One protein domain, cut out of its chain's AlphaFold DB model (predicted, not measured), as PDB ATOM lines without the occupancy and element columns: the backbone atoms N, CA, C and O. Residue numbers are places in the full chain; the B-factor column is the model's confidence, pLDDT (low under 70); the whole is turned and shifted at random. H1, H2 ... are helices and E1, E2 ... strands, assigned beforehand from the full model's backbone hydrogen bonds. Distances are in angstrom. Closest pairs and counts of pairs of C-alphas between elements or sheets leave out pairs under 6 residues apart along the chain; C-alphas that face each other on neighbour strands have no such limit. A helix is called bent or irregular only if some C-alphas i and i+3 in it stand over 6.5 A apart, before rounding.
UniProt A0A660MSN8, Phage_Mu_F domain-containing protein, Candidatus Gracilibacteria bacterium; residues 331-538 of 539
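Overview. This is residues 331 to 538 of the 539 residues of the protein "Phage_Mu_F domain-containing protein" of Candidatus Gracilibacteria bacterium (UniProt A0A660MSN8). A knot of crossed helices has H5 and H6 at its core; H1 lies between H6 and a small three-stranded sheet on one side, and H2 and H8 run side by side, opposite ways, on the other. From the start of H5 the hairpin E4 and E5 reaches away from the helices as a thin arm, the two strands' centres being the farthest from the mean of the C-alphas, at 25.2 A and 26.5 A, while H4 and H7 pack on H5. The printed part has 208 residues, with eight named helices and five named strands in the order E1 E2 E3 H1 H2 H3 H4 E4 E5 H5 H6 H7 H8. The class is mostly helix; one sheet has the order E1 E3 E2 and is mixed, and the other, E4 and E5, is antiparallel. The whole is compact, with a radius of gyration of the C-alphas of 18.3 A, and spans 59 by 41 by 33 A.

Arrangement. E1, residues 341 to 344, is an edge strand parallel to E3, residues 358 to 361, with N 359 and O 341 at 2.8 A. E3 forms a hairpin with E2, residues 351 to 353, antiparallel, with N 351 and O 360 at 2.8 A. H1, residues 368 to 387, is on this sheet at a height over the sheet of 8.5 A, giving two layers, a helix on one face of a sheet. It lies over E2 and only just over E3, with 3 C-alphas there, and runs along the strands, at 18 degrees to E2 on the local plane. H2, residues 391 to 410, and H1 only just touch, with 3 pairs of C-alphas within 8 A, and only at the corner, closest at Ile 387 and Met 393, 5.2 A. H3, residues 412 to 415, touches no helix. H4, residues 423 to 431, touches the hub H5, residues 461 to 478, at Phe 423 and Glu 464, C-alphas 6.3 A apart. E4, residues 441 to 447, and E5, residues 453 to 459, form an antiparallel hairpin, with N 442 and O 458 at 2.7 A. H5 touches H6, residues 489 to 509, at a steep tilt of 50 degrees, closest at the C-alphas of Gly 476 and Gly 496, 3.8 A. H6 is irregular, with C-alphas 494 and 497 8.1 A apart, and has a kink of 72 degrees near residue 496. H6 also touches H1, about perpendicular at 76 degrees, closest at the C-alphas of Gly 379 and Ala 502, 4.0 A. H7, residues 513 to 518, touches H5, closest at the C-alphas of Val 470 and Phe 515, 6.3 A. H8, residues 520 to 536, touches H2 at a shallow tilt of 10 degrees, opposite ways, closest at the C-alphas of Met 404 and Thr 522, 5.4 A. Every O i to N i+4 pair is within hydrogen-bond range in H1, H2, H4, H5, H7 and H8, against 15 of 17 in H6; H3 is too short for such a pair.

Along the chain. E1 begins at C-alpha 341, (-12.852, 35.810, -55.117). From first to last C-alpha H1 measures 26.6 A, H2 28.8 A, E4 18.7 A, E5 18.0 A, H5 25.6 A, H6 28.1 A and H8 24.6 A. H5 begins at C-alpha 461, (8.256, 41.455, -36.735), and H8 ends at C-alpha 536, (-21.063, 55.280, -47.813).

Size, cuts and confidence. The two C-alphas farthest apart are those of Pro 391 and Ala 450, 63.0 A. The printed part has no cut, and no link between named elements is long. The mean pLDDT of the printed part is 70.8; 85 residues are under 70, among them residues 331 to 340 and 419 to 465.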
ATOM      1  N   PRO A 331     -17.652  42.856 -40.587       41.44
ATOM      2  CA  PRO A 331     -18.889  42.277 -41.146       41.44
ATOM      3  C   PRO A 331     -19.713  43.217 -42.051       41.44
ATOM      4  O   PRO A 331     -20.451  42.775 -42.927       41.44
ATOM      5  N   ASN A 332     -19.579  44.529 -41.852       44.75
ATOM      6  CA  ASN A 332     -20.251  45.564 -42.639       44.75
ATOM      7  C   ASN A 332     -19.572  45.834 -43.994       44.75
ATOM      8  O   ASN A 332     -20.223  46.334 -44.902       44.75
ATOM      9  N   PHE A 333     -18.290  45.489 -44.124       43.84
ATOM     10  CA  PHE A 333     -17.501  45.550 -45.352       43.84
ATOM     11  C   PHE A 333     -18.094  44.662 -46.449       43.84
ATOM     12  O   PHE A 333     -18.178  45.044 -47.612       43.84
ATOM     13  N   TRP A 334     -18.584  43.489 -46.049       45.50
ATOM     14  CA  TRP A 334     -19.114  42.458 -46.939       45.50
ATOM     15  C   TRP A 334     -20.534  42.742 -47.452       45.50
ATOM     16  O   TRP A 334     -21.099  41.941 -48.192       45.50
ATOM     17  N   LYS A 335     -21.121  43.886 -47.076       45.81
ATOM     18  CA  LYS A 335     -22.431  44.343 -47.566       45.81
ATOM     19  C   LYS A 335     -22.335  45.170 -48.859       45.81
ATOM     20  O   LYS A 335     -23.364  45.473 -49.448       45.81
ATOM     21  N   ALA A 336     -21.120  45.476 -49.328       45.66
ATOM     22  CA  ALA A 336     -20.821  46.378 -50.447       45.66
ATOM     23  C   ALA A 336     -20.941  45.766 -51.872       45.66
ATOM     24  O   ALA A 336     -20.306  46.245 -52.817       45.66
ATOM     25  N   GLY A 337     -21.739  44.711 -52.064       53.84
ATOM     26  CA  GLY A 337     -21.937  44.055 -53.369       53.84
ATOM     27  C   GLY A 337     -20.939  42.926 -53.679       53.84
ATOM     28  O   GLY A 337     -20.471  42.252 -52.768       53.84
ATOM     29  N   ASP A 338     -20.651  42.683 -54.969       67.56
ATOM     30  CA  ASP A 338     -19.857  41.527 -55.438       67.56
ATOM     31  C   ASP A 338     -18.414  41.519 -54.902       67.56
ATOM     32  O   ASP A 338     -17.531  42.253 -55.363       67.56
ATOM     33  N   LEU A 339     -18.184  40.635 -53.936       65.88
ATOM     34  CA  LEU A 339     -16.925  40.448 -53.221       65.88
ATOM     35  C   LEU A 339     -15.823  39.866 -54.114       65.88
ATOM     36  O   LEU A 339     -16.129  39.126 -55.059       65.88
ATOM     37  N   PRO A 340     -14.540  40.163 -53.833       69.38
ATOM     38  CA  PRO A 340     -13.454  39.545 -54.567       69.38
ATOM     39  C   PRO A 340     -13.402  38.045 -54.261       69.38
ATOM     40  O   PRO A 340     -13.573  37.612 -53.122       69.38
ATOM     41  N   LYS A 341     -13.133  37.237 -55.285       72.88
ATOM     42  CA  LYS A 341     -12.852  35.810 -55.117       72.88
ATOM     43  C   LYS A 341     -11.530  35.652 -54.381       72.88
ATOM     44  O   LYS A 341     -10.529  36.221 -54.803       72.88
ATOM     45  N   TYR A 342     -11.528  34.857 -53.324       71.62
ATOM     46  CA  TYR A 342     -10.333  34.582 -52.540       71.62
ATOM     47  C   TYR A 342      -9.627  33.324 -53.047       71.62
ATOM     48  O   TYR A 342     -10.275  32.303 -53.291       71.62
ATOM     49  N   GLN A 343      -8.303  33.375 -53.182       72.69
ATOM     50  CA  GLN A 343      -7.489  32.198 -53.472       72.69
ATOM     51  C   GLN A 343      -6.151  32.237 -52.732       72.69
ATOM     52  O   GLN A 343      -5.511  33.281 -52.622       72.69
ATOM     53  N   LEU A 344      -5.707  31.070 -52.266       69.12
ATOM     54  CA  LEU A 344      -4.361  30.899 -51.732       69.12
ATOM     55  C   LEU A 344      -3.398  30.601 -52.880       69.12
ATOM     56  O   LEU A 344      -3.660  29.748 -53.730       69.12
ATOM     57  N   SER A 345      -2.285  31.318 -52.894       65.69
ATOM     58  CA  SER A 345      -1.168  31.111 -53.799       65.69
ATOM     59  C   SER A 345      -0.190  30.106 -53.175       65.69
ATOM     60  O   SER A 345       0.010  30.090 -51.963       65.69
ATOM     61  N   GLY A 346       0.426  29.254 -54.000       57.56
ATOM     62  CA  GLY A 346       1.529  28.382 -53.570       57.56
ATOM     63  C   GLY A 346       2.875  29.110 -53.461       57.56
ATOM     64  O   GLY A 346       3.901  28.470 -53.245       57.56
ATOM     65  N   ASN A 347       2.876  30.428 -53.659       63.28
ATOM     66  CA  ASN A 347       4.048  31.278 -53.794       63.28
ATOM     67  C   ASN A 347       4.023  32.353 -52.687       63.28
ATOM     68  O   ASN A 347       2.985  32.631 -52.087       63.28
ATOM     69  N   ASP A 348       5.143  33.039 -52.465       67.25
ATOM     70  CA  ASP A 348       5.253  34.064 -51.413       67.25
ATOM     71  C   ASP A 348       4.585  35.412 -51.743       67.25
ATOM     72  O   ASP A 348       4.646  36.333 -50.931       67.25
ATOM     73  N   PHE A 349       3.944  35.540 -52.907       72.50
ATOM     74  CA  PHE A 349       3.392  36.805 -53.393       72.50
ATOM     75  C   PHE A 349       1.876  36.884 -53.215       72.50
ATOM     76  O   PHE A 349       1.145  35.965 -53.602       72.50
ATOM     77  N   SER A 350       1.426  38.019 -52.687       80.38
ATOM     78  CA  SER A 350       0.021  38.416 -52.607       80.38
ATOM     79  C   SER A 350      -0.289  39.434 -53.712       80.38
ATOM     80  O   SER A 350       0.612  40.120 -54.189       80.38
ATOM     81  N   SER A 351      -1.519  39.425 -54.233       86.12
ATOM     82  CA  SER A 351      -1.955  40.376 -55.266       86.12
ATOM     83  C   SER A 351      -3.474  40.418 -55.442       86.12
ATOM     84  O   SER A 351      -4.161  39.389 -55.405       86.12
ATOM     85  N   PHE A 352      -3.995  41.598 -55.765       84.31
ATOM     86  CA  PHE A 352      -5.362  41.806 -56.214       84.31
ATOM     87  C   PHE A 352      -5.432  42.013 -57.734       84.31
ATOM     88  O   PHE A 352      -4.820  42.914 -58.308       84.31
ATOM     89  N   ASN A 353      -6.242  41.192 -58.408       83.62
ATOM     90  CA  ASN A 353      -6.528  41.317 -59.833       83.62
ATOM     91  C   ASN A 353      -7.886  42.012 -60.053       83.62
ATOM     92  O   ASN A 353      -8.925  41.357 -59.897       83.62
ATOM     93  N   PRO A 354      -7.911  43.287 -60.493       82.56
ATOM     94  CA  PRO A 354      -9.159  44.022 -60.688       82.56
ATOM     95  C   PRO A 354     -10.019  43.457 -61.825       82.56
ATOM     96  O   PRO A 354     -11.239  43.441 -61.711       82.56
ATOM     97  N   ALA A 355      -9.411  42.936 -62.896       83.94
ATOM     98  CA  ALA A 355     -10.146  42.406 -64.048       83.94
ATOM     99  C   ALA A 355     -10.887  41.100 -63.724       83.94
ATOM    100  O   ALA A 355     -11.964  40.840 -64.254       83.94
ATOM    101  N   LYS A 356     -10.306  40.269 -62.854       82.94
ATOM    102  CA  LYS A 356     -10.902  39.000 -62.410       82.94
ATOM    103  C   LYS A 356     -11.658  39.123 -61.088       82.94
ATOM    104  O   LYS A 356     -12.218  38.126 -60.635       82.94
ATOM    105  N   ASN A 357     -11.628  40.300 -60.459       78.62
ATOM    106  CA  ASN A 357     -12.079  40.531 -59.089       78.62
ATOM    107  C   ASN A 357     -11.588  39.415 -58.151       78.62
ATOM    108  O   ASN A 357     -12.384  38.706 -57.543       78.62
ATOM    109  N   THR A 358     -10.279  39.154 -58.146       80.06
ATOM    110  CA  THR A 358      -9.681  38.027 -57.412       80.06
ATOM    111  C   THR A 358      -8.549  38.523 -56.527       80.06
ATOM    112  O   THR A 358      -7.619  39.152 -57.024       80.06
ATOM    113  N   LEU A 359      -8.630  38.215 -55.238       79.75
ATOM    114  CA  LEU A 359      -7.612  38.476 -54.232       79.75
ATOM    115  C   LEU A 359      -6.831  37.178 -53.996       79.75
ATOM    116  O   LEU A 359      -7.395  36.145 -53.636       79.75
ATOM    117  N   THR A 360      -5.532  37.233 -54.264       79.81
ATOM    118  CA  THR A 360      -4.599  36.112 -54.146       79.81
ATOM    119  C   THR A 360      -3.691  36.366 -52.964       79.81
ATOM    120  O   THR A 360      -2.996  37.376 -52.970       79.81
ATOM    121  N   LEU A 361      -3.663  35.469 -51.983       73.94
ATOM    122  CA  LEU A 361      -2.739  35.586 -50.856       73.94
ATOM    123  C   LEU A 361      -1.623  34.566 -50.937       73.94
ATOM    124  O   LEU A 361      -1.880  33.369 -51.061       73.94
ATOM    125  N   GLY A 362      -0.392  35.052 -50.833       65.88
ATOM    126  CA  GLY A 362       0.772  34.225 -50.561       65.88
ATOM    127  C   GLY A 362       0.984  34.019 -49.062       65.88
ATOM    128  O   GLY A 362       0.096  34.271 -48.240       65.88
ATOM    129  N   ARG A 363       2.208  33.612 -48.711       65.62
ATOM    130  CA  ARG A 363       2.707  33.418 -47.336       65.62
ATOM    131  C   ARG A 363       2.097  32.226 -46.591       65.62
ATOM    132  O   ARG A 363       1.104  31.622 -46.990       65.62
ATOM    133  N   GLU A 364       2.722  31.893 -45.463       60.62
ATOM    134  CA  GLU A 364       2.243  30.852 -44.556       60.62
ATOM    135  C   GLU A 364       0.832  31.180 -44.048       60.62
ATOM    136  O   GLU A 364       0.565  32.286 -43.558       60.62
ATOM    137  N   LYS A 365      -0.067  30.195 -44.155       62.19
ATOM    138  CA  LYS A 365      -1.473  30.335 -43.779       62.19
ATOM    139  C   LYS A 365      -1.612  30.755 -42.313       62.19
ATOM    140  O   LYS A 365      -1.108  30.083 -41.421       62.19
ATOM    141  N   GLY A 366      -2.337  31.843 -42.062       56.72
ATOM    142  CA  GLY A 366      -2.604  32.362 -40.717       56.72
ATOM    143  C   GLY A 366      -1.470  33.195 -40.104       56.72
ATOM    144  O   GLY A 366      -1.655  33.738 -39.008       56.72
ATOM    145  N   SER A 367      -0.339  33.344 -40.807       57.69
ATOM    146  CA  SER A 367       0.795  34.165 -40.369       57.69
ATOM    147  C   SER A 367       0.454  35.659 -40.306       57.69
ATOM    148  O   SER A 367      -0.491  36.140 -40.934       57.69
ATOM    149  N   LEU A 368       1.251  36.421 -39.547       57.81
ATOM    150  CA  LEU A 368       1.100  37.878 -39.457       57.81
ATOM    151  C   LEU A 368       1.300  38.555 -40.822       57.81
ATOM    152  O   LEU A 368       0.533  39.448 -41.165       57.81
ATOM    153  N   ASN A 369       2.274  38.091 -41.609       63.47
ATOM    154  CA  ASN A 369       2.533  38.610 -42.954       63.47
ATOM    155  C   ASN A 369       1.326  38.404 -43.872       63.47
ATOM    156  O   ASN A 369       0.898  39.348 -44.517       63.47
ATOM    157  N   GLN A 370       0.726  37.207 -43.869       69.00
ATOM    158  CA  GLN A 370      -0.456  36.937 -44.694       69.00
ATOM    159  C   GLN A 370      -1.623  37.875 -44.360       69.00
ATOM    160  O   GLN A 370      -2.336  38.312 -45.254       69.00
ATOM    161  N   LYS A 371      -1.815  38.209 -43.078       69.00
ATOM    162  CA  LYS A 371      -2.891  39.110 -42.636       69.00
ATOM    163  C   LYS A 371      -2.645  40.566 -43.030       69.00
ATOM    164  O   LYS A 371      -3.595  41.274 -43.347       69.00
ATOM    165  N   ILE A 372      -1.392  41.017 -42.989       71.94
ATOM    166  CA  ILE A 372      -1.022  42.354 -43.474       71.94
ATOM    167  C   ILE A 372      -1.202  42.429 -44.991       71.94
ATOM    168  O   ILE A 372      -1.838  43.369 -45.460       71.94
ATOM    169  N   ASP A 373      -0.745  41.412 -45.725       77.31
ATOM    170  CA  ASP A 373      -0.965  41.300 -47.167       77.31
ATOM    171  C   ASP A 373      -2.467  41.316 -47.491       77.31
ATOM    172  O   ASP A 373      -2.903  42.044 -48.369       77.31
ATOM    173  N   GLU A 374      -3.298  40.591 -46.739       75.50
ATOM    174  CA  GLU A 374      -4.751  40.598 -46.939       75.50
ATOM    175  C   GLU A 374      -5.373  41.987 -46.822       75.50
ATOM    176  O   GLU A 374      -6.180  42.378 -47.667       75.50
ATOM    177  N   LEU A 375      -4.973  42.754 -45.808       77.38
ATOM    178  CA  LEU A 375      -5.425  44.133 -45.647       77.38
ATOM    179  C   LEU A 375      -4.899  45.031 -46.765       77.38
ATOM    180  O   LEU A 375      -5.640  45.876 -47.263       77.38
ATOM    181  N   HIS A 376      -3.652  44.845 -47.180       85.75
ATOM    182  CA  HIS A 376      -3.064  45.597 -48.279       85.75
ATOM    183  C   HIS A 376      -3.838  45.340 -49.587       85.75
ATOM    184  O   HIS A 376      -4.393  46.266 -50.184       85.75
ATOM    185  N   GLU A 377      -4.012  44.073 -49.966       85.69
ATOM    186  CA  GLU A 377      -4.717  43.678 -51.189       85.69
ATOM    187  C   GLU A 377      -6.201  44.069 -51.179       85.69
ATOM    188  O   GLU A 377      -6.762  44.481 -52.202       85.69
ATOM    189  N   ALA A 378      -6.854  44.009 -50.017       80.06
ATOM    190  CA  ALA A 378      -8.207  44.529 -49.850       80.06
ATOM    191  C   ALA A 378      -8.288  46.045 -50.098       80.06
ATOM    192  O   ALA A 378      -9.288  46.537 -50.627       80.06
ATOM    193  N   GLY A 379      -7.231  46.788 -49.765       84.25
ATOM    194  CA  GLY A 379      -7.122  48.212 -50.059       84.25
ATOM    195  C   GLY A 379      -7.083  48.496 -51.562       84.25
ATOM    196  O   GLY A 379      -7.779  49.401 -52.036       84.25
ATOM    197  N   HIS A 380      -6.379  47.674 -52.348       87.94
ATOM    198  CA  HIS A 380      -6.454  47.752 -53.810       87.94
ATOM    199  C   HIS A 380      -7.862  47.469 -54.333       87.94
ATOM    200  O   HIS A 380      -8.340  48.171 -55.225       87.94
ATOM    201  N   TRP A 381      -8.562  46.479 -53.780       84.44
ATOM    202  CA  TRP A 381      -9.946  46.212 -54.170       84.44
ATOM    203  C   TRP A 381     -10.860  47.420 -53.909       84.44
ATOM    204  O   TRP A 381     -11.551  47.871 -54.827       84.44
ATOM    205  N   LEU A 382     -10.803  48.009 -52.707       80.56
ATOM    206  CA  LEU A 382     -11.567  49.215 -52.351       80.56
ATOM    207  C   LEU A 382     -11.256  50.393 -53.267       80.56
ATOM    208  O   LEU A 382     -12.160  51.145 -53.646       80.56
ATOM    209  N   HIS A 383      -9.986  50.538 -53.647       87.38
ATOM    210  CA  HIS A 383      -9.561  51.566 -54.576       87.38
ATOM    211  C   HIS A 383     -10.347  51.492 -55.888       87.38
ATOM    212  O   HIS A 383     -10.988  52.469 -56.275       87.38
ATOM    213  N   TYR A 384     -10.361  50.329 -56.543       86.25
ATOM    214  CA  TYR A 384     -11.062  50.165 -57.817       86.25
ATOM    215  C   TYR A 384     -12.587  50.157 -57.665       86.25
ATOM    216  O   TYR A 384     -13.294  50.677 -58.535       86.25
ATOM    217  N   LYS A 385     -13.099  49.566 -56.579       79.12
ATOM    218  CA  LYS A 385     -14.534  49.334 -56.396       79.12
ATOM    219  C   LYS A 385     -15.293  50.567 -55.916       79.12
ATOM    220  O   LYS A 385     -16.409  50.784 -56.373       79.12
ATOM    221  N   ALA A 386     -14.708  51.345 -55.010       79.12
ATOM    222  CA  ALA A 386     -15.410  52.417 -54.307       79.12
ATOM    223  C   ALA A 386     -14.745  53.779 -54.514       79.12
ATOM    224  O   ALA A 386     -15.402  54.734 -54.930       79.12
ATOM    225  N   ILE A 387     -13.434  53.873 -54.279       85.69
ATOM    226  CA  ILE A 387     -12.731  55.164 -54.288       85.69
ATOM    227  C   ILE A 387     -12.736  55.754 -55.703       85.69
ATOM    228  O   ILE A 387     -13.190  56.876 -55.895       85.69
ATOM    229  N   MET A 388     -12.332  54.982 -56.716       88.06
ATOM    230  CA  MET A 388     -12.308  55.426 -58.117       88.06
ATOM    231  C   MET A 388     -13.696  55.704 -58.709       88.06
ATOM    232  O   MET A 388     -13.800  56.405 -59.711       88.06
ATOM    233  N   GLN A 389     -14.763  55.194 -58.092       85.75
ATOM    234  CA  GLN A 389     -16.140  55.420 -58.548       85.75
ATOM    235  C   GLN A 389     -16.765  56.686 -57.941       85.75
ATOM    236  O   GLN A 389     -17.824  57.120 -58.384       85.75
ATOM    237  N   SER A 390     -16.122  57.300 -56.941       86.06
ATOM    238  CA  SER A 390     -16.649  58.460 -56.221       86.06
ATOM    239  C   SER A 390     -15.701  59.658 -56.319       86.06
ATOM    240  O   SER A 390     -14.644  59.654 -55.681       86.06
ATOM    241  N   PRO A 391     -16.069  60.731 -57.051       90.81
ATOM    242  CA  PRO A 391     -15.274  61.960 -57.107       90.81
ATOM    243  C   PRO A 391     -15.002  62.555 -55.718       90.81
ATOM    244  O   PRO A 391     -13.923  63.083 -55.457       90.81
ATOM    245  N   THR A 392     -15.958  62.422 -54.795       90.06
ATOM    246  CA  THR A 392     -15.802  62.858 -53.402       90.06
ATOM    247  C   THR A 392     -14.722  62.059 -52.675       90.06
ATOM    248  O   THR A 392     -13.915  62.650 -51.960       90.06
ATOM    249  N   MET A 393     -14.670  60.733 -52.856       88.19
ATOM    250  CA  MET A 393     -13.631  59.901 -52.234       88.19
ATOM    251  C   MET A 393     -12.257  60.134 -52.864       88.19
ATOM    252  O   MET A 393     -11.266  60.166 -52.139       88.19
ATOM    253  N   GLN A 394     -12.186  60.360 -54.179       91.44
ATOM    254  CA  GLN A 394     -10.933  60.723 -54.854       91.44
ATOM    255  C   GLN A 394     -10.364  62.033 -54.305       91.44
ATOM    256  O   GLN A 394      -9.199  62.073 -53.918       91.44
ATOM    257  N   LYS A 395     -11.208  63.062 -54.156       92.62
ATOM    258  CA  LYS A 395     -10.788  64.341 -53.578       92.62
ATOM    259  C   LYS A 395     -10.280  64.191 -52.140       92.62
ATOM    260  O   LYS A 395      -9.228  64.713 -51.801       92.62
ATOM    261  N   ARG A 396     -10.991  63.442 -51.292       91.88
ATOM    262  CA  ARG A 396     -10.560  63.201 -49.900       91.88
ATOM    263  C   ARG A 396      -9.240  62.437 -49.823       91.88
ATOM    264  O   ARG A 396      -8.408  62.730 -48.973       91.88
ATOM    265  N   ARG A 397      -9.032  61.469 -50.718       91.69
ATOM    266  CA  ARG A 397      -7.753  60.766 -50.849       91.69
ATOM    267  C   ARG A 397      -6.619  61.736 -51.205       91.69
ATOM    268  O   ARG A 397      -5.561  61.662 -50.590       91.69
ATOM    269  N   GLU A 398      -6.831  62.641 -52.158       92.25
ATOM    270  CA  GLU A 398      -5.846  63.672 -52.526       92.25
ATOM    271  C   GLU A 398      -5.550  64.627 -51.359       92.25
ATOM    272  O   GLU A 398      -4.394  64.964 -51.108       92.25
ATOM    273  N   GLU A 399      -6.571  65.011 -50.589       94.62
ATOM    274  CA  GLU A 399      -6.407  65.825 -49.377       94.62
ATOM    275  C   GLU A 399      -5.510  65.124 -48.341       94.62
ATOM    276  O   GLU A 399      -4.619  65.758 -47.776       94.62
ATOM    277  N   ILE A 400      -5.673  63.811 -48.137       94.38
ATOM    278  CA  ILE A 400      -4.813  63.015 -47.241       94.38
ATOM    279  C   ILE A 400      -3.367  62.993 -47.737       94.38
ATOM    280  O   ILE A 400      -2.453  63.185 -46.937       94.38
ATOM    281  N   GLN A 401      -3.149  62.803 -49.042       92.31
ATOM    282  CA  GLN A 401      -1.805  62.862 -49.625       92.31
ATOM    283  C   GLN A 401      -1.169  64.241 -49.413       92.31
ATOM    284  O   GLN A 401       0.006  64.322 -49.070       92.31
ATOM    285  N   GLY A 402      -1.947  65.322 -49.536       94.06
ATOM    286  CA  GLY A 402      -1.492  66.682 -49.238       94.06
ATOM    287  C   GLY A 402      -1.101  66.887 -47.771       94.06
ATOM    288  O   GLY A 402      -0.068  67.498 -47.493       94.06
ATOM    289  N   ILE A 403      -1.882  66.347 -46.826       96.06
ATOM    290  CA  ILE A 403      -1.545  66.367 -45.390       96.06
ATOM    291  C   ILE A 403      -0.233  65.616 -45.152       96.06
ATOM    292  O   ILE A 403       0.653  66.136 -44.473       96.06
ATOM    293  N   MET A 404      -0.085  64.435 -45.752       93.75
ATOM    294  CA  MET A 404       1.113  63.622 -45.582       93.75
ATOM    295  C   MET A 404       2.347  64.275 -46.190       93.75
ATOM    296  O   MET A 404       3.391  64.285 -45.550       93.75
ATOM    297  N   LEU A 405       2.242  64.870 -47.381       92.75
ATOM    298  CA  LEU A 405       3.334  65.629 -47.997       92.75
ATOM    299  C   LEU A 405       3.841  66.734 -47.069       92.75
ATOM    300  O   LEU A 405       5.048  66.882 -46.904       92.75
ATOM    301  N   LYS A 406       2.924  67.454 -46.417       94.56
ATOM    302  CA  LYS A 406       3.286  68.482 -45.445       94.56
ATOM    303  C   LYS A 406       3.991  67.890 -44.220       94.56
ATOM    304  O   LYS A 406       5.031  68.405 -43.833       94.56
ATOM    305  N   GLU A 407       3.470  66.811 -43.634       93.81
ATOM    306  CA  GLU A 407       4.122  66.158 -42.484       93.81
ATOM    307  C   GLU A 407       5.495  65.569 -42.845       93.81
ATOM    308  O   GLU A 407       6.416  65.623 -42.031       93.81
ATOM    309  N   ILE A 408       5.655  65.063 -44.072       89.75
ATOM    310  CA  ILE A 408       6.948  64.626 -44.610       89.75
ATOM    311  C   ILE A 408       7.925  65.805 -44.659       89.75
ATOM    312  O   ILE A 408       9.058  65.678 -44.196       89.75
ATOM    313  N   ASP A 409       7.502  66.943 -45.206       89.00
ATOM    314  CA  ASP A 409       8.358  68.124 -45.337       89.00
ATOM    315  C   ASP A 409       8.714  68.717 -43.958       89.00
ATOM    316  O   ASP A 409       9.876  69.049 -43.716       89.00
ATOM    317  N   ASP A 410       7.761  68.757 -43.019       90.81
ATOM    318  CA  ASP A 410       7.971  69.210 -41.635       90.81
ATOM    319  C   ASP A 410       8.985  68.324 -40.880       90.81
ATOM    320  O   ASP A 410       9.685  68.787 -39.975       90.81
ATOM    321  N   GLN A 411       9.098  67.048 -41.261       83.94
ATOM    322  CA  GLN A 411       9.976  66.060 -40.625       83.94
ATOM    323  C   GLN A 411      11.145  65.628 -41.506       83.94
ATOM    324  O   GLN A 411      11.819  64.639 -41.205       83.94
ATOM    325  N   ILE A 412      11.443  66.380 -42.567       82.69
ATOM    326  CA  ILE A 412      12.397  65.978 -43.601       82.69
ATOM    327  C   ILE A 412      13.776  65.605 -43.041       82.69
ATOM    328  O   ILE A 412      14.384  64.635 -43.482       82.69
ATOM    329  N   GLU A 413      14.263  66.314 -42.022       81.75
ATOM    330  CA  GLU A 413      15.566  66.044 -41.398       81.75
ATOM    331  C   GLU A 413      15.559  64.820 -40.470       81.75
ATOM    332  O   GLU A 413      16.608  64.226 -40.214       81.75
ATOM    333  N   VAL A 414      14.391  64.423 -39.958       78.38
ATOM    334  CA  VAL A 414      14.211  63.159 -39.230       78.38
ATOM    335  C   VAL A 414      14.137  62.010 -40.231       78.38
ATOM    336  O   VAL A 414      14.873  61.038 -40.084       78.38
ATOM    337  N   ILE A 415      13.334  62.163 -41.288       76.31
ATOM    338  CA  ILE A 415      13.126  61.149 -42.330       76.31
ATOM    339  C   ILE A 415      14.414  60.894 -43.125       76.31
ATOM    340  O   ILE A 415      14.765  59.748 -43.367       76.31
ATOM    341  N   LYS A 416      15.205  61.923 -43.458       73.88
ATOM    342  CA  LYS A 416      16.515  61.752 -44.122       73.88
ATOM    343  C   LYS A 416      17.511  60.923 -43.309       73.88
ATOM    344  O   LYS A 416      18.423  60.340 -43.884       73.88
ATOM    345  N   LYS A 417      17.367  60.871 -41.978       70.31
ATOM    346  CA  LYS A 417      18.208  60.021 -41.116       70.31
ATOM    347  C   LYS A 417      17.809  58.550 -41.188       70.31
ATOM    348  O   LYS A 417      18.581  57.709 -40.727       70.31
ATOM    349  N   TRP A 418      16.661  58.229 -41.788       71.69
ATOM    350  CA  TRP A 418      16.262  56.871 -42.145       71.69
ATOM    351  C   TRP A 418      17.106  56.442 -43.356       71.69
ATOM    352  O   TRP A 418      16.623  56.344 -44.478       71.69
ATOM    353  N   ASN A 419      18.422  56.295 -43.153       51.91
ATOM    354  CA  ASN A 419      19.392  56.009 -44.208       51.91
ATOM    355  C   ASN A 419      18.952  54.778 -45.016       51.91
ATOM    356  O   ASN A 419      18.981  53.663 -44.489       51.91
ATOM    357  N   GLY A 420      18.572  55.019 -46.278       53.72
ATOM    358  CA  GLY A 420      18.363  54.052 -47.359       53.72
ATOM    359  C   GLY A 420      17.823  52.691 -46.923       53.72
ATOM    360  O   GLY A 420      18.602  51.796 -46.606       53.72
ATOM    361  N   GLN A 421      16.496  52.535 -46.948       53.12
ATOM    362  CA  GLN A 421      15.776  51.257 -46.805       53.12
ATOM    363  C   GLN A 421      15.958  50.475 -45.489       53.12
ATOM    364  O   GLN A 421      15.442  49.367 -45.379       53.12
ATOM    365  N   SER A 422      16.681  50.965 -44.480       52.09
ATOM    366  CA  SER A 422      16.967  50.120 -43.317       52.09
ATOM    367  C   SER A 422      16.059  50.433 -42.128       52.09
ATOM    368  O   SER A 422      16.275  51.375 -41.365       52.09
ATOM    369  N   PHE A 423      15.079  49.546 -41.924       52.94
ATOM    370  CA  PHE A 423      14.400  49.253 -40.652       52.94
ATOM    371  C   PHE A 423      15.287  49.460 -39.399       52.94
ATOM    372  O   PHE A 423      14.800  49.845 -38.339       52.94
ATOM    373  N   GLU A 424      16.604  49.278 -39.524       54.38
ATOM    374  CA  GLU A 424      17.623  49.491 -38.493       54.38
ATOM    375  C   GLU A 424      17.624  50.887 -37.834       54.38
ATOM    376  O   GLU A 424      17.913  50.979 -36.637       54.38
ATOM    377  N   TRP A 425      17.276  51.977 -38.537       60.91
ATOM    378  CA  TRP A 425      17.167  53.284 -37.865       60.91
ATOM    379  C   TRP A 425      15.934  53.352 -36.970       60.91
ATOM    380  O   TRP A 425      16.045  53.731 -35.806       60.91
ATOM    381  N   ILE A 426      14.774  52.931 -37.484       55.66
ATOM    382  CA  ILE A 426      13.519  52.916 -36.719       55.66
ATOM    383  C   ILE A 426      13.688  52.002 -35.498       55.66
ATOM    384  O   ILE A 426      13.373  52.382 -34.372       55.66
ATOM    385  N   LYS A 427      14.338  50.852 -35.687       53.41
ATOM    386  CA  LYS A 427      14.770  49.950 -34.617       53.41
ATOM    387  C   LYS A 427      15.621  50.657 -33.551       53.41
ATOM    388  O   LYS A 427      15.371  50.479 -32.362       53.41
ATOM    389  N   THR A 428      16.580  51.494 -33.949       56.75
ATOM    390  CA  THR A 428      17.427  52.273 -33.022       56.75
ATOM    391  C   THR A 428      16.645  53.383 -32.305       56.75
ATOM    392  O   THR A 428      16.847  53.607 -31.114       56.75
ATOM    393  N   ALA A 429      15.725  54.062 -32.996       54.56
ATOM    394  CA  ALA A 429      14.891  55.116 -32.418       54.56
ATOM    395  C   ALA A 429      13.948  54.573 -31.329       54.56
ATOM    396  O   ALA A 429      13.777  55.208 -30.286       54.56
ATOM    397  N   TYR A 430      13.398  53.371 -31.533       50.31
ATOM    398  CA  TYR A 430      12.525  52.728 -30.552       50.31
ATOM    399  C   TYR A 430      13.282  52.075 -29.394       50.31
ATOM    400  O   TYR A 430      12.753  52.081 -28.286       50.31
ATOM    401  N   GLN A 431      14.529  51.616 -29.589       46.28
ATOM    402  CA  GLN A 431      15.367  51.000 -28.542       46.28
ATOM    403  C   GLN A 431      15.477  51.823 -27.242       46.28
ATOM    404  O   GLN A 431      15.613  51.229 -26.176       46.28
ATOM    405  N   GLY A 432      15.388  53.157 -27.307       39.81
ATOM    406  CA  GLY A 432      15.442  54.053 -26.142       39.81
ATOM    407  C   GLY A 432      14.090  54.389 -25.493       39.81
ATOM    408  O   GLY A 432      14.073  54.975 -24.414       39.81
ATOM    409  N   LYS A 433      12.958  54.015 -26.107       43.00
ATOM    410  CA  LYS A 433      11.591  54.367 -25.661       43.00
ATOM    411  C   LYS A 433      10.846  53.185 -25.037       43.00
ATOM    412  O   LYS A 433       9.630  53.046 -25.169       43.00
ATOM    413  N   VAL A 434      11.601  52.333 -24.342       36.56
ATOM    414  CA  VAL A 434      11.217  50.997 -23.848       36.56
ATOM    415  C   VAL A 434       9.854  50.961 -23.135       36.56
ATOM    416  O   VAL A 434       9.134  49.973 -23.257       36.56
ATOM    417  N   LYS A 435       9.467  52.030 -22.426       35.84
ATOM    418  CA  LYS A 435       8.184  52.113 -21.704       35.84
ATOM    419  C   LYS A 435       6.991  52.521 -22.578       35.84
ATOM    420  O   LYS A 435       5.893  52.021 -22.365       35.84
ATOM    421  N   GLU A 436       7.186  53.401 -23.556       39.38
ATOM    422  CA  GLU A 436       6.094  53.964 -24.370       39.38
ATOM    423  C   GLU A 436       5.667  53.022 -25.510       39.38
ATOM    424  O   GLU A 436       4.504  53.016 -25.917       39.38
ATOM    425  N   TYR A 437       6.586  52.168 -25.982       45.22
ATOM    426  CA  TYR A 437       6.377  51.301 -27.150       45.22
ATOM    427  C   TYR A 437       6.607  49.808 -26.868       45.22
ATOM    428  O   TYR A 437       7.044  49.051 -27.735       45.22
ATOM    429  N   ALA A 438       6.255  49.349 -25.661       40.16
ATOM    430  CA  ALA A 438       6.382  47.950 -25.224       40.16
ATOM    431  C   ALA A 438       5.723  46.921 -26.179       40.16
ATOM    432  O   ALA A 438       6.133  45.760 -26.232       40.16
ATOM    433  N   HIS A 439       4.740  47.345 -26.983       46.53
ATOM    434  CA  HIS A 439       4.059  46.521 -27.990       46.53
ATOM    435  C   HIS A 439       4.971  46.060 -29.137       46.53
ATOM    436  O   HIS A 439       4.695  45.024 -29.740       46.53
ATOM    437  N   TYR A 440       6.059  46.782 -29.424       49.75
ATOM    438  CA  TYR A 440       6.997  46.415 -30.480       49.75
ATOM    439  C   TYR A 440       8.128  45.524 -30.023       49.75
ATOM    440  O   TYR A 440       8.908  45.108 -30.867       49.75
ATOM    441  N   TYR A 441       8.222  45.192 -28.745       43.59
ATOM    442  CA  TYR A 441       9.240  44.270 -28.272       43.59
ATOM    443  C   TYR A 441       8.717  42.841 -28.286       43.59
ATOM    444  O   TYR A 441       7.519  42.611 -28.150       43.59
ATOM    445  N   ARG A 442       9.599  41.861 -28.446       43.22
ATOM    446  CA  ARG A 442       9.335  40.444 -28.213       43.22
ATOM    447  C   ARG A 442      10.443  39.871 -27.346       43.22
ATOM    448  O   ARG A 442      11.606  40.247 -27.464       43.22
ATOM    449  N   TYR A 443      10.064  38.933 -26.490       41.03
ATOM    450  CA  TYR A 443      11.031  38.138 -25.757       41.03
ATOM    451  C   TYR A 443      11.467  36.982 -26.640       41.03
ATOM    452  O   TYR A 443      10.672  36.082 -26.938       41.03
ATOM    453  N   GLU A 444      12.728  37.007 -27.054       36.28
ATOM    454  CA  GLU A 444      13.326  35.894 -27.759       36.28
ATOM    455  C   GLU A 444      14.291  35.164 -26.840       36.28
ATOM    456  O   GLU A 444      15.208  35.730 -26.254       36.28
ATOM    457  N   GLN A 445      14.036  33.872 -26.677       39.12
ATOM    458  CA  GLN A 445      14.971  32.974 -26.035       39.12
ATOM    459  C   GLN A 445      15.655  32.198 -27.153       39.12
ATOM    460  O   GLN A 445      15.084  31.254 -27.712       39.12
ATOM    461  N   THR A 446      16.847  32.650 -27.528       32.56
ATOM    462  CA  THR A 446      17.693  31.954 -28.491       32.56
ATOM    463  C   THR A 446      18.645  31.030 -27.746       32.56
ATOM    464  O   THR A 446      18.986  31.238 -26.583       32.56
ATOM    465  N   ILE A 447      19.035  29.943 -28.401       34.94
ATOM    466  CA  ILE A 447      20.018  29.008 -27.862       34.94
ATOM    467  C   ILE A 447      21.236  29.152 -28.756       34.94
ATOM    468  O   ILE A 447      21.200  28.760 -29.923       34.94
ATOM    469  N   GLY A 448      22.292  29.761 -28.220       31.95
ATOM    470  CA  GLY A 448      23.560  29.889 -28.921       31.95
ATOM    471  C   GLY A 448      24.185  28.519 -29.189       31.95
ATOM    472  O   GLY A 448      23.852  27.520 -28.553       31.95
ATOM    473  N   VAL A 449      25.142  28.474 -30.111       25.33
ATOM    474  CA  VAL A 449      25.775  27.236 -30.610       25.33
ATOM    475  C   VAL A 449      26.472  26.416 -29.498       25.33
ATOM    476  O   VAL A 449      26.671  25.213 -29.649       25.33
ATOM    477  N   ALA A 450      26.759  27.039 -28.348       28.50
ATOM    478  CA  ALA A 450      27.300  26.417 -27.132       28.50
ATOM    479  C   ALA A 450      26.231  26.016 -26.084       28.50
ATOM    480  O   ALA A 450      26.558  25.793 -24.922       28.50
ATOM    481  N   GLY A 451      24.941  25.999 -26.441       28.95
ATOM    482  CA  GLY A 451      23.852  25.637 -25.520       28.95
ATOM    483  C   GLY A 451      23.514  26.704 -24.469       28.95
ATOM    484  O   GLY A 451      22.690  26.462 -23.592       28.95
ATOM    485  N   LYS A 452      24.111  27.900 -24.546       32.28
ATOM    486  CA  LYS A 452      23.722  29.041 -23.707       32.28
ATOM    487  C   LYS A 452      22.390  29.607 -24.192       32.28
ATOM    488  O   LYS A 452      22.301  30.074 -25.328       32.28
ATOM    489  N   ALA A 453      21.386  29.591 -23.320       33.31
ATOM    490  CA  ALA A 453      20.172  30.366 -23.514       33.31
ATOM    491  C   ALA A 453      20.526  31.857 -23.422       33.31
ATOM    492  O   ALA A 453      21.034  32.321 -22.401       33.31
ATOM    493  N   GLN A 454      20.295  32.587 -24.505       34.12
ATOM    494  CA  GLN A 454      20.353  34.037 -24.545       34.12
ATOM    495  C   GLN A 454      18.916  34.541 -24.576       34.12
ATOM    496  O   GLN A 454      18.165  34.254 -25.506       34.12
ATOM    497  N   THR A 455      18.527  35.258 -23.526       36.91
ATOM    498  CA  THR A 455      17.271  36.002 -23.519       36.91
ATOM    499  C   THR A 455      17.567  37.379 -24.084       36.91
ATOM    500  O   THR A 455      18.248  38.182 -23.448       36.91
ATOM    501  N   THR A 456      17.083  37.637 -25.291       38.56
ATOM    502  CA  THR A 456      17.173  38.934 -25.949       38.56
ATOM    503  C   THR A 456      15.792  39.579 -25.947       38.56
ATOM    504  O   THR A 456      14.772  38.962 -26.265       38.56
ATOM    505  N   ILE A 457      15.743  40.842 -25.523       40.78
ATOM    506  CA  ILE A 457      14.605  41.709 -25.808       40.78
ATOM    507  C   ILE A 457      14.846  42.220 -27.222       40.78
ATOM    508  O   ILE A 457      15.725  43.050 -27.453       40.78
ATOM    509  N   GLU A 458      14.113  41.659 -28.172       45.59
ATOM    510  CA  GLU A 458      14.208  42.030 -29.578       45.59
ATOM    511  C   GLU A 458      13.007  42.864 -29.980       45.59
ATOM    512  O   GLU A 458      11.989  42.892 -29.289       45.59
ATOM    513  N   LEU A 459      13.113  43.543 -31.116       51.16
ATOM    514  CA  LEU A 459      11.950  44.157 -31.730       51.16
ATOM    515  C   LEU A 459      11.186  43.096 -32.529       51.16
ATOM    516  O   LEU A 459      11.751  42.201 -33.149       51.16
ATOM    517  N   SER A 460       9.870  43.162 -32.437       53.19
ATOM    518  CA  SER A 460       8.922  42.266 -33.068       53.19
ATOM    519  C   SER A 460       8.904  42.476 -34.578       53.19
ATOM    520  O   SER A 460       9.073  43.592 -35.067       53.19
ATOM    521  N   GLN A 461       8.566  41.412 -35.303       59.22
ATOM    522  CA  GLN A 461       8.256  41.455 -36.735       59.22
ATOM    523  C   GLN A 461       7.186  42.509 -37.076       59.22
ATOM    524  O   GLN A 461       7.136  43.020 -38.187       59.22
ATOM    525  N   ARG A 462       6.336  42.885 -36.112       61.47
ATOM    526  CA  ARG A 462       5.333  43.928 -36.309       61.47
ATOM    527  C   ARG A 462       5.942  45.317 -36.492       61.47
ATOM    528  O   ARG A 462       5.423  46.065 -37.308       61.47
ATOM    529  N   LEU A 463       7.022  45.654 -35.780       65.69
ATOM    530  CA  LEU A 463       7.696  46.938 -35.991       65.69
ATOM    531  C   LEU A 463       8.250  47.026 -37.412       65.69
ATOM    532  O   LEU A 463       8.170  48.081 -38.031       65.69
ATOM    533  N   GLU A 464       8.804  45.925 -37.917       69.69
ATOM    534  CA  GLU A 464       9.321  45.841 -39.282       69.69
ATOM    535  C   GLU A 464       8.208  46.093 -40.297       69.69
ATOM    536  O   GLU A 464       8.328  46.997 -41.116       69.69
ATOM    537  N   LEU A 465       7.084  45.387 -40.167       69.06
ATOM    538  CA  LEU A 465       5.923  45.560 -41.040       69.06
ATOM    539  C   LEU A 465       5.332  46.975 -40.956       69.06
ATOM    540  O   LEU A 465       5.074  47.591 -41.984       69.06
ATOM    541  N   ASP A 466       5.170  47.526 -39.752       73.81
ATOM    542  CA  ASP A 466       4.637  48.880 -39.567       73.81
ATOM    543  C   ASP A 466       5.575  49.948 -40.148       73.81
ATOM    544  O   ASP A 466       5.103  50.936 -40.713       73.81
ATOM    545  N   SER A 467       6.890  49.728 -40.058       76.94
ATOM    546  CA  SER A 467       7.909  50.586 -40.671       76.94
ATOM    547  C   SER A 467       7.881  50.504 -42.194       76.94
ATOM    548  O   SER A 467       7.965  51.534 -42.854       76.94
ATOM    549  N   LEU A 468       7.749  49.299 -42.758       77.62
ATOM    550  CA  LEU A 468       7.659  49.094 -44.205       77.62
ATOM    551  C   LEU A 468       6.421  49.780 -44.782       77.62
ATOM    552  O   LEU A 468       6.546  50.526 -45.743       77.62
ATOM    553  N   VAL A 469       5.263  49.649 -44.126       81.06
ATOM    554  CA  VAL A 469       4.031  50.352 -44.523       81.06
ATOM    555  C   VAL A 469       4.235  51.872 -44.550       81.06
ATOM    556  O   VAL A 469       3.741  52.545 -45.452       81.06
ATOM    557  N   VAL A 470       4.977  52.433 -43.587       83.75
ATOM    558  CA  VAL A 470       5.315  53.867 -43.576       83.75
ATOM    559  C   VAL A 470       6.228  54.223 -44.751       83.75
ATOM    560  O   VAL A 470       5.964  55.199 -45.445       83.75
ATOM    561  N   LEU A 471       7.287  53.446 -44.989       81.81
ATOM    562  CA  LEU A 471       8.227  53.693 -46.085       81.81
ATOM    563  C   LEU A 471       7.539  53.598 -47.450       81.81
ATOM    564  O   LEU A 471       7.689  54.508 -48.260       81.81
ATOM    565  N   ASP A 472       6.712  52.578 -47.662       84.25
ATOM    566  CA  ASP A 472       5.960  52.382 -48.902       84.25
ATOM    567  C   ASP A 472       4.915  53.484 -49.124       84.25
ATOM    568  O   ASP A 472       4.688  53.908 -50.256       84.25
ATOM    569  N   MET A 473       4.294  53.999 -48.055       87.56
ATOM    570  CA  MET A 473       3.430  55.184 -48.139       87.56
ATOM    571  C   MET A 473       4.202  56.411 -48.622       87.56
ATOM    572  O   MET A 473       3.725  57.145 -49.489       87.56
ATOM    573  N   ILE A 474       5.386  56.644 -48.054       86.56
ATOM    574  CA  ILE A 474       6.228  57.767 -48.446       86.56
ATOM    575  C   ILE A 474       6.679  57.585 -49.907       86.56
ATOM    576  O   ILE A 474       6.563  58.530 -50.686       86.56
ATOM    577  N   ASP A 475       7.106  56.387 -50.308       84.25
ATOM    578  CA  ASP A 475       7.507  56.080 -51.685       84.25
ATOM    579  C   ASP A 475       6.368  56.235 -52.687       84.25
ATOM    580  O   ASP A 475       6.556  56.823 -53.752       84.25
ATOM    581  N   GLY A 476       5.165  55.783 -52.344       85.31
ATOM    582  CA  GLY A 476       3.993  55.951 -53.194       85.31
ATOM    583  C   GLY A 476       3.629  57.422 -53.428       85.31
ATOM    584  O   GLY A 476       3.182  57.783 -54.520       85.31
ATOM    585  N   ILE A 477       3.855  58.282 -52.428       87.31
ATOM    586  CA  ILE A 477       3.493  59.707 -52.460       87.31
ATOM    587  C   ILE A 477       4.604  60.583 -53.059       87.31
ATOM    588  O   ILE A 477       4.318  61.431 -53.903       87.31
ATOM    589  N   LYS A 478       5.862  60.389 -52.647       85.94
ATOM    590  CA  LYS A 478       7.038  61.139 -53.132       85.94
ATOM    591  C   LYS A 478       7.702  60.488 -54.351       85.94
ATOM    592  O   LYS A 478       8.640  61.060 -54.887       85.94
ATOM    593  N   LYS A 479       7.254  59.311 -54.802       80.81
ATOM    594  CA  LYS A 479       7.747  58.605 -56.004       80.81
ATOM    595  C   LYS A 479       9.275  58.441 -56.052       80.81
ATOM    596  O   LYS A 479       9.886  58.639 -57.102       80.81
ATOM    597  N   GLY A 480       9.893  58.122 -54.915       69.12
ATOM    598  CA  GLY A 480      11.346  57.939 -54.799       69.12
ATOM    599  C   GLY A 480      12.175  59.236 -54.838       69.12
ATOM    600  O   GLY A 480      13.401  59.184 -54.785       69.12
ATOM    601  N   GLU A 481      11.553  60.425 -54.877       74.50
ATOM    602  CA  GLU A 481      12.246  61.728 -54.994       74.50
ATOM    603  C   GLU A 481      13.211  62.052 -53.844       74.50
ATOM    604  O   GLU A 481      14.037  62.961 -53.942       74.50
ATOM    605  N   MET A 482      13.119  61.330 -52.735       70.00
ATOM    606  CA  MET A 482      13.945  61.571 -51.556       70.00
ATOM    607  C   MET A 482      15.057  60.519 -51.388       70.00
ATOM    608  O   MET A 482      15.674  60.453 -50.324       70.00
ATOM    609  N   ASN A 483      15.355  59.739 -52.437       66.50
ATOM    610  CA  ASN A 483      16.458  58.768 -52.494       66.50
ATOM    611  C   ASN A 483      16.385  57.630 -51.453       66.50
ATOM    612  O   ASN A 483      17.404  57.030 -51.103       66.50
ATOM    613  N   TYR A 484      15.189  57.324 -50.963       65.94
ATOM    614  CA  TYR A 484      14.833  56.005 -50.451       65.94
ATOM    615  C   TYR A 484      13.935  55.376 -51.521       65.94
ATOM    616  O   TYR A 484      13.112  56.075 -52.093       65.94
ATOM    617  N   GLU A 485      14.153  54.111 -51.864       59.00
ATOM    618  CA  GLU A 485      13.322  53.408 -52.850       59.00
ATOM    619  C   GLU A 485      13.149  51.969 -52.368       59.00
ATOM    620  O   GLU A 485      14.063  51.172 -52.531       59.00
ATOM    621  N   THR A 486      12.030  51.594 -51.751       64.81
ATOM    622  CA  THR A 486      11.677  50.171 -51.565       64.81
ATOM    623  C   THR A 486      11.276  49.526 -52.893       64.81
ATOM    624  O   THR A 486      11.400  48.313 -53.059       64.81
ATOM    625  N   HIS A 487      10.872  50.348 -53.866       72.06
ATOM    626  CA  HIS A 487      10.450  49.946 -55.202       72.06
ATOM    627  C   HIS A 487      11.186  50.737 -56.289       72.06
ATOM    628  O   HIS A 487      11.495  51.910 -56.110       72.06
ATOM    629  N   GLU A 488      11.400  50.124 -57.456       80.44
ATOM    630  CA  GLU A 488      12.012  50.813 -58.597       80.44
ATOM    631  C   GLU A 488      11.151  51.989 -59.091       80.44
ATOM    632  O   GLU A 488       9.925  51.890 -59.182       80.44
ATOM    633  N   LYS A 489      11.788  53.077 -59.534       80.94
ATOM    634  CA  LYS A 489      11.105  54.274 -60.057       80.94
ATOM    635  C   LYS A 489      10.000  53.989 -61.086       80.94
ATOM    636  O   LYS A 489       8.928  54.584 -61.020       80.94
ATOM    637  N   SER A 490      10.229  53.056 -62.014       81.81
ATOM    638  CA  SER A 490       9.237  52.692 -63.041       81.81
ATOM    639  C   SER A 490       7.965  52.065 -62.449       81.81
ATOM    640  O   SER A 490       6.861  52.264 -62.963       81.81
ATOM    641  N   TYR A 491       8.104  51.341 -61.335       83.88
ATOM    642  CA  TYR A 491       6.984  50.816 -60.566       83.88
ATOM    643  C   TYR A 491       6.233  51.953 -59.877       83.88
ATOM    644  O   TYR A 491       5.015  52.042 -60.016       83.88
ATOM    645  N   LEU A 492       6.945  52.869 -59.217       82.12
ATOM    646  CA  LEU A 492       6.344  54.012 -58.523       82.12
ATOM    647  C   LEU A 492       5.597  54.955 -59.476       82.12
ATOM    648  O   LEU A 492       4.498  55.409 -59.161       82.12
ATOM    649  N   GLU A 493       6.125  55.185 -60.679       83.12
ATOM    650  CA  GLU A 493       5.451  55.962 -61.726       83.12
ATOM    651  C   GLU A 493       4.115  55.338 -62.152       83.12
ATOM    652  O   GLU A 493       3.157  56.057 -62.446       83.12
ATOM    653  N   LYS A 494       4.038  54.004 -62.167       83.38
ATOM    654  CA  LYS A 494       2.879  53.255 -62.662       83.38
ATOM    655  C   LYS A 494       1.872  52.879 -61.568       83.38
ATOM    656  O   LYS A 494       0.672  52.791 -61.843       83.38
ATOM    657  N   HIS A 495       2.350  52.613 -60.358       83.12
ATOM    658  CA  HIS A 495       1.593  51.981 -59.281       83.12
ATOM    659  C   HIS A 495       1.639  52.746 -57.956       83.12
ATOM    660  O   HIS A 495       0.741  52.532 -57.152       83.12
ATOM    661  N   GLY A 496       2.577  53.677 -57.740       84.75
ATOM    662  CA  GLY A 496       2.833  54.287 -56.424       84.75
ATOM    663  C   GLY A 496       1.595  54.854 -55.715       84.75
ATOM    664  O   GLY A 496       1.411  54.632 -54.522       84.75
ATOM    665  N   GLU A 497       0.678  55.493 -56.449       84.75
ATOM    666  CA  GLU A 497      -0.592  55.973 -55.877       84.75
ATOM    667  C   GLU A 497      -1.474  54.819 -55.360       84.75
ATOM    668  O   GLU A 497      -2.084  54.921 -54.299       84.75
ATOM    669  N   LYS A 498      -1.542  53.706 -56.095       86.31
ATOM    670  CA  LYS A 498      -2.357  52.533 -55.743       86.31
ATOM    671  C   LYS A 498      -1.801  51.825 -54.515       86.31
ATOM    672  O   LYS A 498      -2.586  51.418 -53.663       86.31
ATOM    673  N   GLU A 499      -0.478  51.733 -54.424       87.56
ATOM    674  CA  GLU A 499       0.227  51.173 -53.267       87.56
ATOM    675  C   GLU A 499       0.024  52.041 -52.024       87.56
ATOM    676  O   GLU A 499      -0.271  51.525 -50.947       87.56
ATOM    677  N   ALA A 500       0.082  53.371 -52.169       89.62
ATOM    678  CA  ALA A 500      -0.222  54.283 -51.069       89.62
ATOM    679  C   ALA A 500      -1.651  54.057 -50.546       89.62
ATOM    680  O   ALA A 500      -1.874  53.954 -49.346       89.62
ATOM    681  N   ILE A 501      -2.637  53.892 -51.428       88.12
ATOM    682  CA  ILE A 501      -4.028  53.657 -51.009       88.12
ATOM    683  C   ILE A 501      -4.191  52.307 -50.299       88.12
ATOM    684  O   ILE A 501      -4.913  52.222 -49.301       88.12
ATOM    685  N   ALA A 502      -3.512  51.266 -50.783       88.56
ATOM    686  CA  ALA A 502      -3.500  49.959 -50.139       88.56
ATOM    687  C   ALA A 502      -2.882  50.016 -48.736       88.56
ATOM    688  O   ALA A 502      -3.475  49.532 -47.770       88.56
ATOM    689  N   ASN A 503      -1.762  50.720 -48.586       89.56
ATOM    690  CA  ASN A 503      -1.130  50.934 -47.289       89.56
ATOM    691  C   ASN A 503      -1.970  51.803 -46.342       89.56
ATOM    692  O   ASN A 503      -2.022  51.519 -45.143       89.56
ATOM    693  N   MET A 504      -2.726  52.786 -46.852       88.88
ATOM    694  CA  MET A 504      -3.721  53.497 -46.040       88.88
ATOM    695  C   MET A 504      -4.763  52.530 -45.458       88.88
ATOM    696  O   MET A 504      -5.193  52.726 -44.321       88.88
ATOM    697  N   ASN A 505      -5.159  51.481 -46.194       84.12
ATOM    698  CA  ASN A 505      -6.085  50.470 -45.674       84.12
ATOM    699  C   ASN A 505      -5.458  49.692 -44.514       84.12
ATOM    700  O   ASN A 505      -6.098  49.507 -43.480       84.12
ATOM    701  N   VAL A 506      -4.191  49.291 -44.645       81.19
ATOM    702  CA  VAL A 506      -3.455  48.635 -43.556       81.19
ATOM    703  C   VAL A 506      -3.416  49.542 -42.323       81.19
ATOM    704  O   VAL A 506      -3.775  49.103 -41.232       81.19
ATOM    705  N   ILE A 507      -3.072  50.822 -42.478       80.81
ATOM    706  CA  ILE A 507      -3.011  51.801 -41.375       80.81
ATOM    707  C   ILE A 507      -4.383  52.023 -40.728       80.81
ATOM    708  O   ILE A 507      -4.476  52.145 -39.510       80.81
ATOM    709  N   ALA A 508      -5.463  52.060 -41.511       77.12
ATOM    710  CA  ALA A 508      -6.808  52.275 -40.981       77.12
ATOM    711  C   ALA A 508      -7.272  51.140 -40.055       77.12
ATOM    712  O   ALA A 508      -8.014  51.387 -39.102       77.12
ATOM    713  N   HIS A 509      -6.834  49.908 -40.324       70.62
ATOM    714  CA  HIS A 509      -7.265  48.723 -39.580       70.62
ATOM    715  C   HIS A 509      -6.245  48.300 -38.526       70.62
ATOM    716  O   HIS A 509      -6.612  47.674 -37.536       70.62
ATOM    717  N   THR A 510      -4.979  48.674 -38.683       65.50
ATOM    718  CA  THR A 510      -3.916  48.340 -37.735       65.50
ATOM    719  C   THR A 510      -3.621  49.498 -36.785       65.50
ATOM    720  O   THR A 510      -3.787  50.674 -37.089       65.50
ATOM    721  N   LYS A 511      -3.124  49.177 -35.589       67.62
ATOM    722  CA  LYS A 511      -2.513  50.183 -34.709       67.62
ATOM    723  C   LYS A 511      -1.055  50.387 -35.119       67.62
ATOM    724  O   LYS A 511      -0.178  49.854 -34.444       67.62
ATOM    725  N   ASN A 512      -0.810  51.078 -36.234       72.62
ATOM    726  CA  ASN A 512       0.548  51.399 -36.680       72.62
ATOM    727  C   ASN A 512       1.106  52.563 -35.847       72.62
ATOM    728  O   ASN A 512       0.780  53.730 -36.062       72.62
ATOM    729  N   LYS A 513       1.934  52.232 -34.853       69.88
ATOM    730  CA  LYS A 513       2.469  53.208 -33.893       69.88
ATOM    731  C   LYS A 513       3.608  54.055 -34.456       69.88
ATOM    732  O   LYS A 513       3.796  55.168 -33.981       69.88
ATOM    733  N   VAL A 514       4.288  53.570 -35.500       73.88
ATOM    734  CA  VAL A 514       5.274  54.371 -36.243       73.88
ATOM    735  C   VAL A 514       4.545  55.501 -36.966       73.88
ATOM    736  O   VAL A 514       4.917  56.666 -36.863       73.88
ATOM    737  N   PHE A 515       3.435  55.170 -37.622       80.12
ATOM    738  CA  PHE A 515       2.606  56.143 -38.321       80.12
ATOM    739  C   PHE A 515       1.903  57.114 -37.356       80.12
ATOM    740  O   PHE A 515       1.819  58.302 -37.641       80.12
ATOM    741  N   GLU A 516       1.443  56.651 -36.186       80.38
ATOM    742  CA  GLU A 516       0.881  57.530 -35.144       80.38
ATOM    743  C   GLU A 516       1.882  58.555 -34.604       80.38
ATOM    744  O   GLU A 516       1.486  59.676 -34.297       80.38
ATOM    745  N   GLU A 517       3.150  58.173 -34.473       79.81
ATOM    746  CA  GLU A 517       4.192  59.038 -33.928       79.81
ATOM    747  C   GLU A 517       4.692  60.060 -34.952       79.81
ATOM    748  O   GLU A 517       4.775  61.250 -34.647       79.81
ATOM    749  N   TYR A 518       5.012  59.603 -36.164       82.00
ATOM    750  CA  TYR A 518       5.642  60.439 -37.185       82.00
ATOM    751  C   TYR A 518       4.639  61.079 -38.150       82.00
ATOM    752  O   TYR A 518       4.957  62.082 -38.774       82.00
ATOM    753  N   PHE A 519       3.413  60.574 -38.269       90.56
ATOM    754  CA  PHE A 519       2.393  61.131 -39.172       90.56
ATOM    755  C   PHE A 519       1.022  61.254 -38.482       90.56
ATOM    756  O   PHE A 519       0.021  60.715 -38.970       90.56
ATOM    757  N   PRO A 520       0.933  61.924 -37.314       91.06
ATOM    758  CA  PRO A 520      -0.274  61.931 -36.489       91.06
ATOM    759  C   PRO A 520      -1.495  62.539 -37.195       91.06
ATOM    760  O   PRO A 520      -2.615  62.042 -37.017       91.06
ATOM    761  N   ASN A 521      -1.315  63.589 -38.006       95.19
ATOM    762  CA  ASN A 521      -2.428  64.229 -38.708       95.19
ATOM    763  C   ASN A 521      -2.911  63.363 -39.869       95.19
ATOM    764  O   ASN A 521      -4.117  63.146 -40.011       95.19
ATOM    765  N   THR A 522      -1.980  62.811 -40.650       94.94
ATOM    766  CA  THR A 522      -2.299  61.869 -41.727       94.94
ATOM    767  C   THR A 522      -2.991  60.632 -41.168       94.94
ATOM    768  O   THR A 522      -4.014  60.211 -41.702       94.94
ATOM    769  N   ASN A 523      -2.512  60.082 -40.048       89.62
ATOM    770  CA  ASN A 523      -3.121  58.928 -39.389       89.62
ATOM    771  C   ASN A 523      -4.590  59.184 -39.029       89.62
ATOM    772  O   ASN A 523      -5.468  58.361 -39.298       89.62
ATOM    773  N   LYS A 524      -4.875  60.349 -38.435       90.75
ATOM    774  CA  LYS A 524      -6.242  60.760 -38.099       90.75
ATOM    775  C   LYS A 524      -7.106  60.901 -39.356       90.75
ATOM    776  O   LYS A 524      -8.249  60.447 -39.354       90.75
ATOM    777  N   ALA A 525      -6.560  61.488 -40.420       93.31
ATOM    778  CA  ALA A 525      -7.261  61.669 -41.687       93.31
ATOM    779  C   ALA A 525      -7.572  60.330 -42.384       93.31
ATOM    780  O   ALA A 525      -8.695  60.137 -42.840       93.31
ATOM    781  N   ILE A 526      -6.633  59.374 -42.389       88.75
ATOM    782  CA  ILE A 526      -6.836  58.009 -42.907       88.75
ATOM    783  C   ILE A 526      -7.967  57.303 -42.153       88.75
ATOM    784  O   ILE A 526      -8.874  56.750 -42.778       88.75
ATOM    785  N   LYS A 527      -7.948  57.341 -40.814       82.62
ATOM    786  CA  LYS A 527      -8.989  56.703 -39.990       82.62
ATOM    787  C   LYS A 527     -10.374  57.290 -40.278       82.62
ATOM    788  O   LYS A 527     -11.330  56.534 -40.439       82.62
ATOM    789  N   GLN A 528     -10.480  58.616 -40.408       85.38
ATOM    790  CA  GLN A 528     -11.739  59.268 -40.782       85.38
ATOM    791  C   GLN A 528     -12.181  58.885 -42.201       85.38
ATOM    792  O   GLN A 528     -13.343  58.561 -42.417       85.38
ATOM    793  N   PHE A 529     -11.256  58.876 -43.160       86.25
ATOM    794  CA  PHE A 529     -11.541  58.531 -44.549       86.25
ATOM    795  C   PHE A 529     -12.149  57.140 -44.696       86.25
ATOM    796  O   PHE A 529     -13.172  56.995 -45.361       86.25
ATOM    797  N   TYR A 530     -11.564  56.132 -44.047       78.44
ATOM    798  CA  TYR A 530     -12.103  54.774 -44.089       78.44
ATOM    799  C   TYR A 530     -13.412  54.638 -43.307       78.44
ATOM    800  O   TYR A 530     -14.300  53.917 -43.754       78.44
ATOM    801  N   SER A 531     -13.580  55.371 -42.200       75.75
ATOM    802  CA  SER A 531     -14.871  55.450 -41.504       75.75
ATOM    803  C   SER A 531     -15.977  55.939 -42.445       75.75
ATOM    804  O   SER A 531     -17.002  55.275 -42.591       75.75
ATOM    805  N   ASP A 532     -15.738  57.048 -43.146       76.38
ATOM    806  CA  ASP A 532     -16.698  57.638 -44.079       76.38
ATOM    807  C   ASP A 532     -16.940  56.749 -45.307       76.38
ATOM    808  O   ASP A 532     -18.076  56.600 -45.762       76.38
ATOM    809  N   LEU A 533     -15.877  56.137 -45.845       75.12
ATOM    810  CA  LEU A 533     -15.958  55.200 -46.965       75.12
ATOM    811  C   LEU A 533     -16.898  54.038 -46.622       75.12
ATOM    812  O   LEU A 533     -17.756  53.675 -47.424       75.12
ATOM    813  N   TYR A 534     -16.776  53.484 -45.416       69.12
ATOM    814  CA  TYR A 534     -17.615  52.377 -44.969       69.12
ATOM    815  C   TYR A 534     -19.046  52.776 -44.640       69.12
ATOM    816  O   TYR A 534     -19.945  51.957 -44.812       69.12
ATOM    817  N   GLU A 535     -19.293  54.000 -44.188       67.00
ATOM    818  CA  GLU A 535     -20.660  54.509 -44.071       67.00
ATOM    819  C   GLU A 535     -21.324  54.671 -45.440       67.00
ATOM    820  O   GLU A 535     -22.485  54.293 -45.594       67.00
ATOM    821  N   GLY A 536     -20.578  55.144 -46.441       61.56
ATOM    822  CA  GLY A 536     -21.063  55.280 -47.813       61.56
ATOM    823  C   GLY A 536     -21.374  53.950 -48.506       61.56
ATOM    824  O   GLY A 536     -22.258  53.916 -49.348       61.56
ATOM    825  N   LEU A 537     -20.692  52.861 -48.132       59.88
ATOM    826  CA  LEU A 537     -20.911  51.510 -48.675       59.88
ATOM    827  C   LEU A 537     -22.068  50.735 -48.011       59.88
ATOM    828  O   LEU A 537     -22.374  49.620 -48.431       59.88
ATOM    829  N   LYS A 538     -22.683  51.276 -46.947       50.88
ATOM    830  CA  LYS A 538     -23.856  50.666 -46.284       50.88
ATOM    831  C   LYS A 538     -25.170  50.894 -47.047       50.88
ATOM    832  O   LYS A 538     -26.178  50.297 -46.663       50.88
TER     833      LYS A 538